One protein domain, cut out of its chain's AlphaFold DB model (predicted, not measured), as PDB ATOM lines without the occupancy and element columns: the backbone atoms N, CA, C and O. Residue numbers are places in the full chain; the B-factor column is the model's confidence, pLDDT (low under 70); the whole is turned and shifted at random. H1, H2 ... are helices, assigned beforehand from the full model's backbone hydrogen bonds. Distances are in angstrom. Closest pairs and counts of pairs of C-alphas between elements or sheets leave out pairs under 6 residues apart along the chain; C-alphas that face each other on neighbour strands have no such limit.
ATOM      1  N   ARG A   4      85.149  -8.496  46.459       54.50
ATOM      2  CA  ARG A   4      85.295  -7.263  45.669       54.50
ATOM      3  C   ARG A   4      86.744  -7.005  45.226       54.50
ATOM      4  O   ARG A   4      86.944  -6.679  44.065       54.50
ATOM      5  N   ASP A   5      87.735  -7.244  46.094       54.12
ATOM      6  CA  ASP A   5      89.168  -7.160  45.744       54.12
ATOM      7  C   ASP A   5      89.563  -8.241  44.724       54.12
ATOM      8  O   ASP A   5      90.469  -8.068  43.914       54.12
ATOM      9  N   ILE A   6      88.865  -9.381  44.750       59.59
ATOM     10  CA  ILE A   6      89.078 -10.476  43.798       59.59
ATOM     11  C   ILE A   6      88.507 -10.086  42.429       59.59
ATOM     12  O   ILE A   6      89.117 -10.398  41.414       59.59
ATOM     13  N   GLY A   7      87.395  -9.341  42.395       59.38
ATOM     14  CA  GLY A   7      86.770  -8.814  41.175       59.38
ATOM     15  C   GLY A   7      87.722  -8.038  40.263       59.38
ATOM     16  O   GLY A   7      87.663  -8.208  39.049       59.38
ATOM     17  N   GLU A   8      88.631  -7.247  40.836       63.12
ATOM     18  CA  GLU A   8      89.642  -6.492  40.077       63.12
ATOM     19  C   GLU A   8      90.809  -7.364  39.582       63.12
ATOM     20  O   GLU A   8      91.457  -7.030  38.592       63.12
ATOM     21  N   SER A   9      91.059  -8.504  40.235       71.56
ATOM     22  CA  SER A   9      92.091  -9.477  39.847       71.56
ATOM     23  C   SER A   9      91.571 -10.578  38.911       71.56
ATOM     24  O   SER A   9      92.356 -11.416  38.455       71.56
ATOM     25  N   LEU A  10      90.263 -10.630  38.651       80.38
ATOM     26  CA  LEU A  10      89.653 -11.669  37.830       80.38
ATOM     27  C   LEU A  10      89.717 -11.303  36.341       80.38
ATOM     28  O   LEU A  10      89.558 -10.140  35.968       80.38
ATOM     29  N   PRO A  11      89.936 -12.292  35.459       85.12
ATOM     30  CA  PRO A  11      89.982 -12.041  34.030       85.12
ATOM     31  C   PRO A  11      88.630 -11.514  33.512       85.12
ATOM     32  O   PRO A  11      87.570 -11.900  34.024       85.12
ATOM     33  N   PRO A  12      88.641 -10.676  32.457       83.81
ATOM     34  CA  PRO A  12      87.422 -10.189  31.828       83.81
ATOM     35  C   PRO A  12      86.482 -11.340  31.454       83.81
ATOM     36  O   PRO A  12      86.890 -12.304  30.810       83.81
ATOM     37  N   GLY A  13      85.212 -11.229  31.849       83.19
ATOM     38  CA  GLY A  13      84.194 -12.251  31.589       83.19
ATOM     39  C   GLY A  13      83.935 -13.211  32.750       83.19
ATOM     40  O   GLY A  13      82.954 -13.953  32.686       83.19
ATOM     41  N   PHE A  14      84.724 -13.162  33.828       82.94
ATOM     42  CA  PHE A  14      84.368 -13.864  35.058       82.94
ATOM     43  C   PHE A  14      83.076 -13.284  35.641       82.94
ATOM     44  O   PHE A  14      82.911 -12.068  35.760       82.94
ATOM     45  N   ARG A  15      82.130 -14.161  35.975       83.69
ATOM     46  CA  ARG A  15      80.822 -13.789  36.512       83.69
ATOM     47  C   ARG A  15      80.496 -14.669  37.696       83.69
ATOM     48  O   ARG A  15      80.897 -15.827  37.762       83.69
ATOM     49  N   PHE A  16      79.714 -14.111  38.602       85.12
ATOM     50  CA  PHE A  16      79.113 -14.879  39.670       85.12
ATOM     51  C   PHE A  16      78.038 -15.806  39.085       85.12
ATOM     52  O   PHE A  16      76.991 -15.338  38.636       85.12
ATOM     53  N   TYR A  17      78.330 -17.105  39.044       88.19
ATOM     54  CA  TYR A  17      77.415 -18.154  38.587       88.19
ATOM     55  C   TYR A  17      77.612 -19.438  39.419       88.19
ATOM     56  O   TYR A  17      78.127 -20.429  38.904       88.19
ATOM     57  N   PRO A  18      77.309 -19.409  40.729       87.94
ATOM     58  CA  PRO A  18      77.425 -20.586  41.589       87.94
ATOM     59  C   PRO A  18      76.282 -21.581  41.355       87.94
ATOM     60  O   PRO A  18      75.181 -21.200  40.951       87.94
ATOM     61  N   SER A  19      76.525 -22.847  41.677       93.50
ATOM     62  CA  SER A  19      75.491 -23.874  41.819       93.50
ATOM     63  C   SER A  19      74.716 -23.742  43.139       93.50
ATOM     64  O   SER A  19      75.160 -23.074  44.076       93.50
ATOM     65  N   ASP A  20      73.565 -24.418  43.237       93.94
ATOM     66  CA  ASP A  20      72.742 -24.437  44.457       93.94
ATOM     67  C   ASP A  20      73.521 -24.960  45.674       93.94
ATOM     68  O   ASP A  20      73.419 -24.414  46.774       93.94
ATOM     69  N   GLU A  21      74.347 -25.991  45.475       94.25
ATOM     70  CA  GLU A  21      75.193 -26.551  46.532       94.25
ATOM     71  C   GLU A  21      76.234 -25.530  47.000       94.25
ATOM     72  O   GLU A  21      76.410 -25.325  48.202       94.25
ATOM     73  N   GLU A  22      76.873 -24.821  46.067       88.88
ATOM     74  CA  GLU A  22      77.846 -23.785  46.406       88.88
ATOM     75  C   GLU A  22      77.190 -22.619  47.155       88.88
ATOM     76  O   GLU A  22      77.744 -22.151  48.154       88.88
ATOM     77  N   LEU A  23      75.992 -22.187  46.740       88.56
ATOM     78  CA  LEU A  23      75.203 -21.157  47.431       88.56
ATOM     79  C   LEU A  23      74.950 -21.515  48.900       88.56
ATOM     80  O   LEU A  23      75.137 -20.678  49.789       88.56
ATOM     81  N   VAL A  24      74.567 -22.757  49.179       89.69
ATOM     82  CA  VAL A  24      74.259 -23.190  50.545       89.69
ATOM     83  C   VAL A  24      75.537 -23.424  51.355       89.69
ATOM     84  O   VAL A  24      75.712 -22.825  52.420       89.69
ATOM     85  N   CYS A  25      76.445 -24.261  50.858       88.19
ATOM     86  CA  CYS A  25      77.611 -24.737  51.605       88.19
ATOM     87  C   CYS A  25      78.693 -23.663  51.771       88.19
ATOM     88  O   CYS A  25      79.334 -23.584  52.820       88.19
ATOM     89  N   HIS A  26      78.909 -22.828  50.753       84.00
ATOM     90  CA  HIS A  26      80.022 -21.877  50.742       84.00
ATOM     91  C   HIS A  26      79.607 -20.434  51.001       84.00
ATOM     92  O   HIS A  26      80.453 -19.650  51.422       84.00
ATOM     93  N   TYR A  27      78.339 -20.069  50.825       84.50
ATOM     94  CA  TYR A  27      77.893 -18.702  51.101       84.50
ATOM     95  C   TYR A  27      76.990 -18.629  52.332       84.50
ATOM     96  O   TYR A  27      77.324 -17.928  53.289       84.50
ATOM     97  N   LEU A  28      75.891 -19.385  52.365       86.56
ATOM     98  CA  LEU A  28      74.940 -19.320  53.478       86.56
ATOM     99  C   LEU A  28      75.519 -19.898  54.777       86.56
ATOM    100  O   LEU A  28      75.488 -19.233  55.812       86.56
ATOM    101  N   TYR A  29      76.080 -21.107  54.728       87.50
ATOM    102  CA  TYR A  29      76.643 -21.763  55.910       87.50
ATOM    103  C   TYR A  29      77.792 -20.947  56.513       87.50
ATOM    104  O   TYR A  29      77.808 -20.688  57.714       87.50
ATOM    105  N   LYS A  30      78.701 -20.450  55.666       83.19
ATOM    106  CA  LYS A  30      79.821 -19.595  56.088       83.19
ATOM    107  C   LYS A  30      79.367 -18.279  56.712       83.19
ATOM    108  O   LYS A  30      79.966 -17.837  57.690       83.19
ATOM    109  N   LYS A  31      78.296 -17.674  56.180       82.19
ATOM    110  CA  LYS A  31      77.682 -16.479  56.772       82.19
ATOM    111  C   LYS A  31      77.192 -16.765  58.194       82.19
ATOM    112  O   LYS A  31      77.489 -15.997  59.103       82.19
ATOM    113  N   ILE A  32      76.474 -17.870  58.395       84.50
ATOM    114  CA  ILE A  32      75.920 -18.253  59.705       84.50
ATOM    115  C   ILE A  32      77.033 -18.642  60.691       84.50
ATOM    116  O   ILE A  32      76.953 -18.312  61.871       84.50
ATOM    117  N   ALA A  33      78.098 -19.282  60.205       85.44
ATOM    118  CA  ALA A  33      79.289 -19.612  60.987       85.44
ATOM    119  C   ALA A  33      80.157 -18.385  61.348       85.44
ATOM    120  O   ALA A  33      81.184 -18.540  62.008       85.44
ATOM    121  N   ASN A  34      79.751 -17.175  60.937       72.06
ATOM    122  CA  ASN A  34      80.457 -15.910  61.150       72.06
ATOM    123  C   ASN A  34      81.915 -15.931  60.640       72.06
ATOM    124  O   ASN A  34      82.793 -15.274  61.206       72.06
ATOM    125  N   GLU A  35      82.186 -16.684  59.566       69.81
ATOM    126  CA  GLU A  35      83.506 -16.695  58.933       69.81
ATOM    127  C   GLU A  35      83.792 -15.320  58.306       69.81
ATOM    128  O   GLU A  35      83.074 -14.845  57.423       69.81
ATOM    129  N   GLU A  36      84.889 -14.680  58.724       63.88
ATOM    130  CA  GLU A  36      85.262 -13.324  58.284       63.88
ATOM    131  C   GLU A  36      85.535 -13.198  56.777       63.88
ATOM    132  O   GLU A  36      85.593 -12.087  56.252       63.88
ATOM    133  N   VAL A  37      85.665 -14.322  56.067       59.69
ATOM    134  CA  VAL A  37      85.953 -14.396  54.626       59.69
ATOM    135  C   VAL A  37      84.901 -13.667  53.781       59.69
ATOM    136  O   VAL A  37      85.214 -13.151  52.710       59.69
ATOM    137  N   LEU A  38      83.661 -13.575  54.264       61.41
ATOM    138  CA  LEU A  38      82.549 -12.964  53.531       61.41
ATOM    139  C   LEU A  38      82.248 -11.519  53.947       61.41
ATOM    140  O   LEU A  38      81.368 -10.875  53.360       61.41
ATOM    141  N   ARG A  39      82.973 -10.993  54.940       55.12
ATOM    142  CA  ARG A  39      82.759  -9.658  55.506       55.12
ATOM    143  C   ARG A  39      83.019  -8.605  54.413       55.12
ATOM    144  O   ARG A  39      84.138  -8.463  53.933       55.12
ATOM    145  N   GLY A  40      81.960  -7.923  53.965       60.59
ATOM    146  CA  GLY A  40      81.991  -6.933  52.871       60.59
ATOM    147  C   GLY A  40      81.514  -7.429  51.497       60.59
ATOM    148  O   GLY A  40      81.382  -6.632  50.570       60.59
ATOM    149  N   THR A  41      81.216  -8.724  51.346       66.25
ATOM    150  CA  THR A  41      80.632  -9.259  50.098       66.25
ATOM    151  C   THR A  41      79.111  -9.224  50.134       66.25
ATOM    152  O   THR A  41      78.472  -8.853  49.153       66.25
ATOM    153  N   PHE A  42      78.531  -9.605  51.269       72.94
ATOM    154  CA  PHE A  42      77.088  -9.642  51.434       72.94
ATOM    155  C   PHE A  42      76.563  -8.333  51.986       72.94
ATOM    156  O   PHE A  42      77.144  -7.742  52.896       72.94
ATOM    157  N   VAL A  43      75.413  -7.947  51.458       75.88
ATOM    158  CA  VAL A  43      74.570  -6.929  52.057       75.88
ATOM    159  C   VAL A  43      73.446  -7.643  52.791       75.88
ATOM    160  O   VAL A  43      72.782  -8.516  52.231       75.88
ATOM    161  N   GLU A  44      73.235  -7.280  54.050       79.00
ATOM    162  CA  GLU A  44      72.061  -7.721  54.793       79.00
ATOM    163  C   GLU A  44      70.889  -6.800  54.479       79.00
ATOM    164  O   GLU A  44      70.959  -5.590  54.689       79.00
ATOM    165  N   ILE A  45      69.827  -7.377  53.927       81.00
ATOM    166  CA  ILE A  45      68.632  -6.653  53.506       81.00
ATOM    167  C   ILE A  45      67.432  -7.459  53.972       81.00
ATOM    168  O   ILE A  45      67.383  -8.672  53.765       81.00
ATOM    169  N   ASP A  46      66.453  -6.780  54.557       84.25
ATOM    170  CA  ASP A  46      65.138  -7.371  54.749       84.25
ATOM    171  C   ASP A  46      64.332  -7.266  53.446       84.25
ATOM    172  O   ASP A  46      64.013  -6.175  52.960       84.25
ATOM    173  N   LEU A  47      64.039  -8.426  52.863       85.62
ATOM    174  CA  LEU A  47      63.304  -8.548  51.608       85.62
ATOM    175  C   LEU A  47      61.816  -8.206  51.758       85.62
ATOM    176  O   LEU A  47      61.179  -7.884  50.763       85.62
ATOM    177  N   HIS A  48      61.255  -8.234  52.971       85.56
ATOM    178  CA  HIS A  48      59.821  -7.994  53.183       85.56
ATOM    179  C   HIS A  48      59.437  -6.512  53.138       85.56
ATOM    180  O   HIS A  48      58.262  -6.183  53.008       85.56
ATOM    181  N   ILE A  49      60.421  -5.620  53.253       87.19
ATOM    182  CA  ILE A  49      60.217  -4.165  53.303       87.19
ATOM    183  C   ILE A  49      60.733  -3.451  52.048       87.19
ATOM    184  O   ILE A  49      60.716  -2.222  51.980       87.19
ATOM    185  N   CYS A  50      61.258  -4.202  51.079       85.12
ATOM    186  CA  CYS A  50      61.855  -3.661  49.866       85.12
ATOM    187  C   CYS A  50      61.147  -4.213  48.636       85.12
ATOM    188  O   CYS A  50      61.034  -5.424  48.469       85.12
ATOM    189  N   GLU A  51      60.779  -3.323  47.721       86.50
ATOM    190  CA  GLU A  51      60.314  -3.744  46.408       86.50
ATOM    191  C   GLU A  51      61.480  -4.318  45.582       86.50
ATOM    192  O   GLU A  51      62.611  -3.820  45.690       86.50
ATOM    193  N   PRO A  52      61.248  -5.317  44.710       86.50
ATOM    194  CA  PRO A  52      62.314  -6.004  43.972       86.50
ATOM    195  C   PRO A  52      63.236  -5.071  43.171       86.50
ATOM    196  O   PRO A  52      64.449  -5.273  43.127       86.50
ATOM    197  N   TRP A  53      62.687  -4.012  42.571       87.25
ATOM    198  CA  TRP A  53      63.451  -3.028  41.790       87.25
ATOM    199  C   TRP A  53      64.282  -2.067  42.644       87.25
ATOM    200  O   TRP A  53      65.128  -1.357  42.111       87.25
ATOM    201  N   GLN A  54      64.065  -2.033  43.958       83.00
ATOM    202  CA  GLN A  54      64.873  -1.238  44.879       83.00
ATOM    203  C   GLN A  54      66.128  -1.979  45.351       83.00
ATOM    204  O   GLN A  54      66.989  -1.363  45.968       83.00
ATOM    205  N   LEU A  55      66.228  -3.288  45.120       81.25
ATOM    206  CA  LEU A  55      67.398  -4.088  45.484       81.25
ATOM    207  C   LEU A  55      68.665  -3.678  44.703       81.25
ATOM    208  O   LEU A  55      69.691  -3.435  45.346       81.25
TER     209      LEU A  55
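Overview. This is residues 4 to 55 of the 60 residues of the protein "NAC domain-containing protein 45" of Phtheirospermum japonicum (UniProt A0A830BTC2). There is little regular structure here: a loose, open winding of chain with a small helix, H1, towards one end, a longer one, H2, well away from it, and a long unnamed tail, residues 33 to 55, whose residues 48 to 54 stick out at the other end. The printed part has 52 residues, 19 of them in two named helices, H1 then H2, with no named strand; the class is all helix. It is loose, with a radius of gyration of the C-alphas of 13.4 A, and spans 36 by 28 by 21 A.

Arrangement. Start at H1, residues 4 to 9; it is apart from H2, residues 20 to 32, across a short link of 10 residues. In H1, 0 of 2 O i to N i+4 pairs are within hydrogen-bond range, but 2 of 3 O i to N i+3 pairs are; H2 has 7 of 9 O i to N i+4 pairs within range.

Along the chain. Find C-alpha 4 at (85.295, -7.263, 45.669), where H1 begins. H2 runs 16.8 A to C-alpha 32 at (75.920, -18.253, 59.705).

Size, cuts and confidence. The farthest C-alphas, of Pro 11 and Ile 49, are 36.3 A apart. The printed part has no cut; pLDDT is under 70 at residues 4 to 8 and 35 to 41.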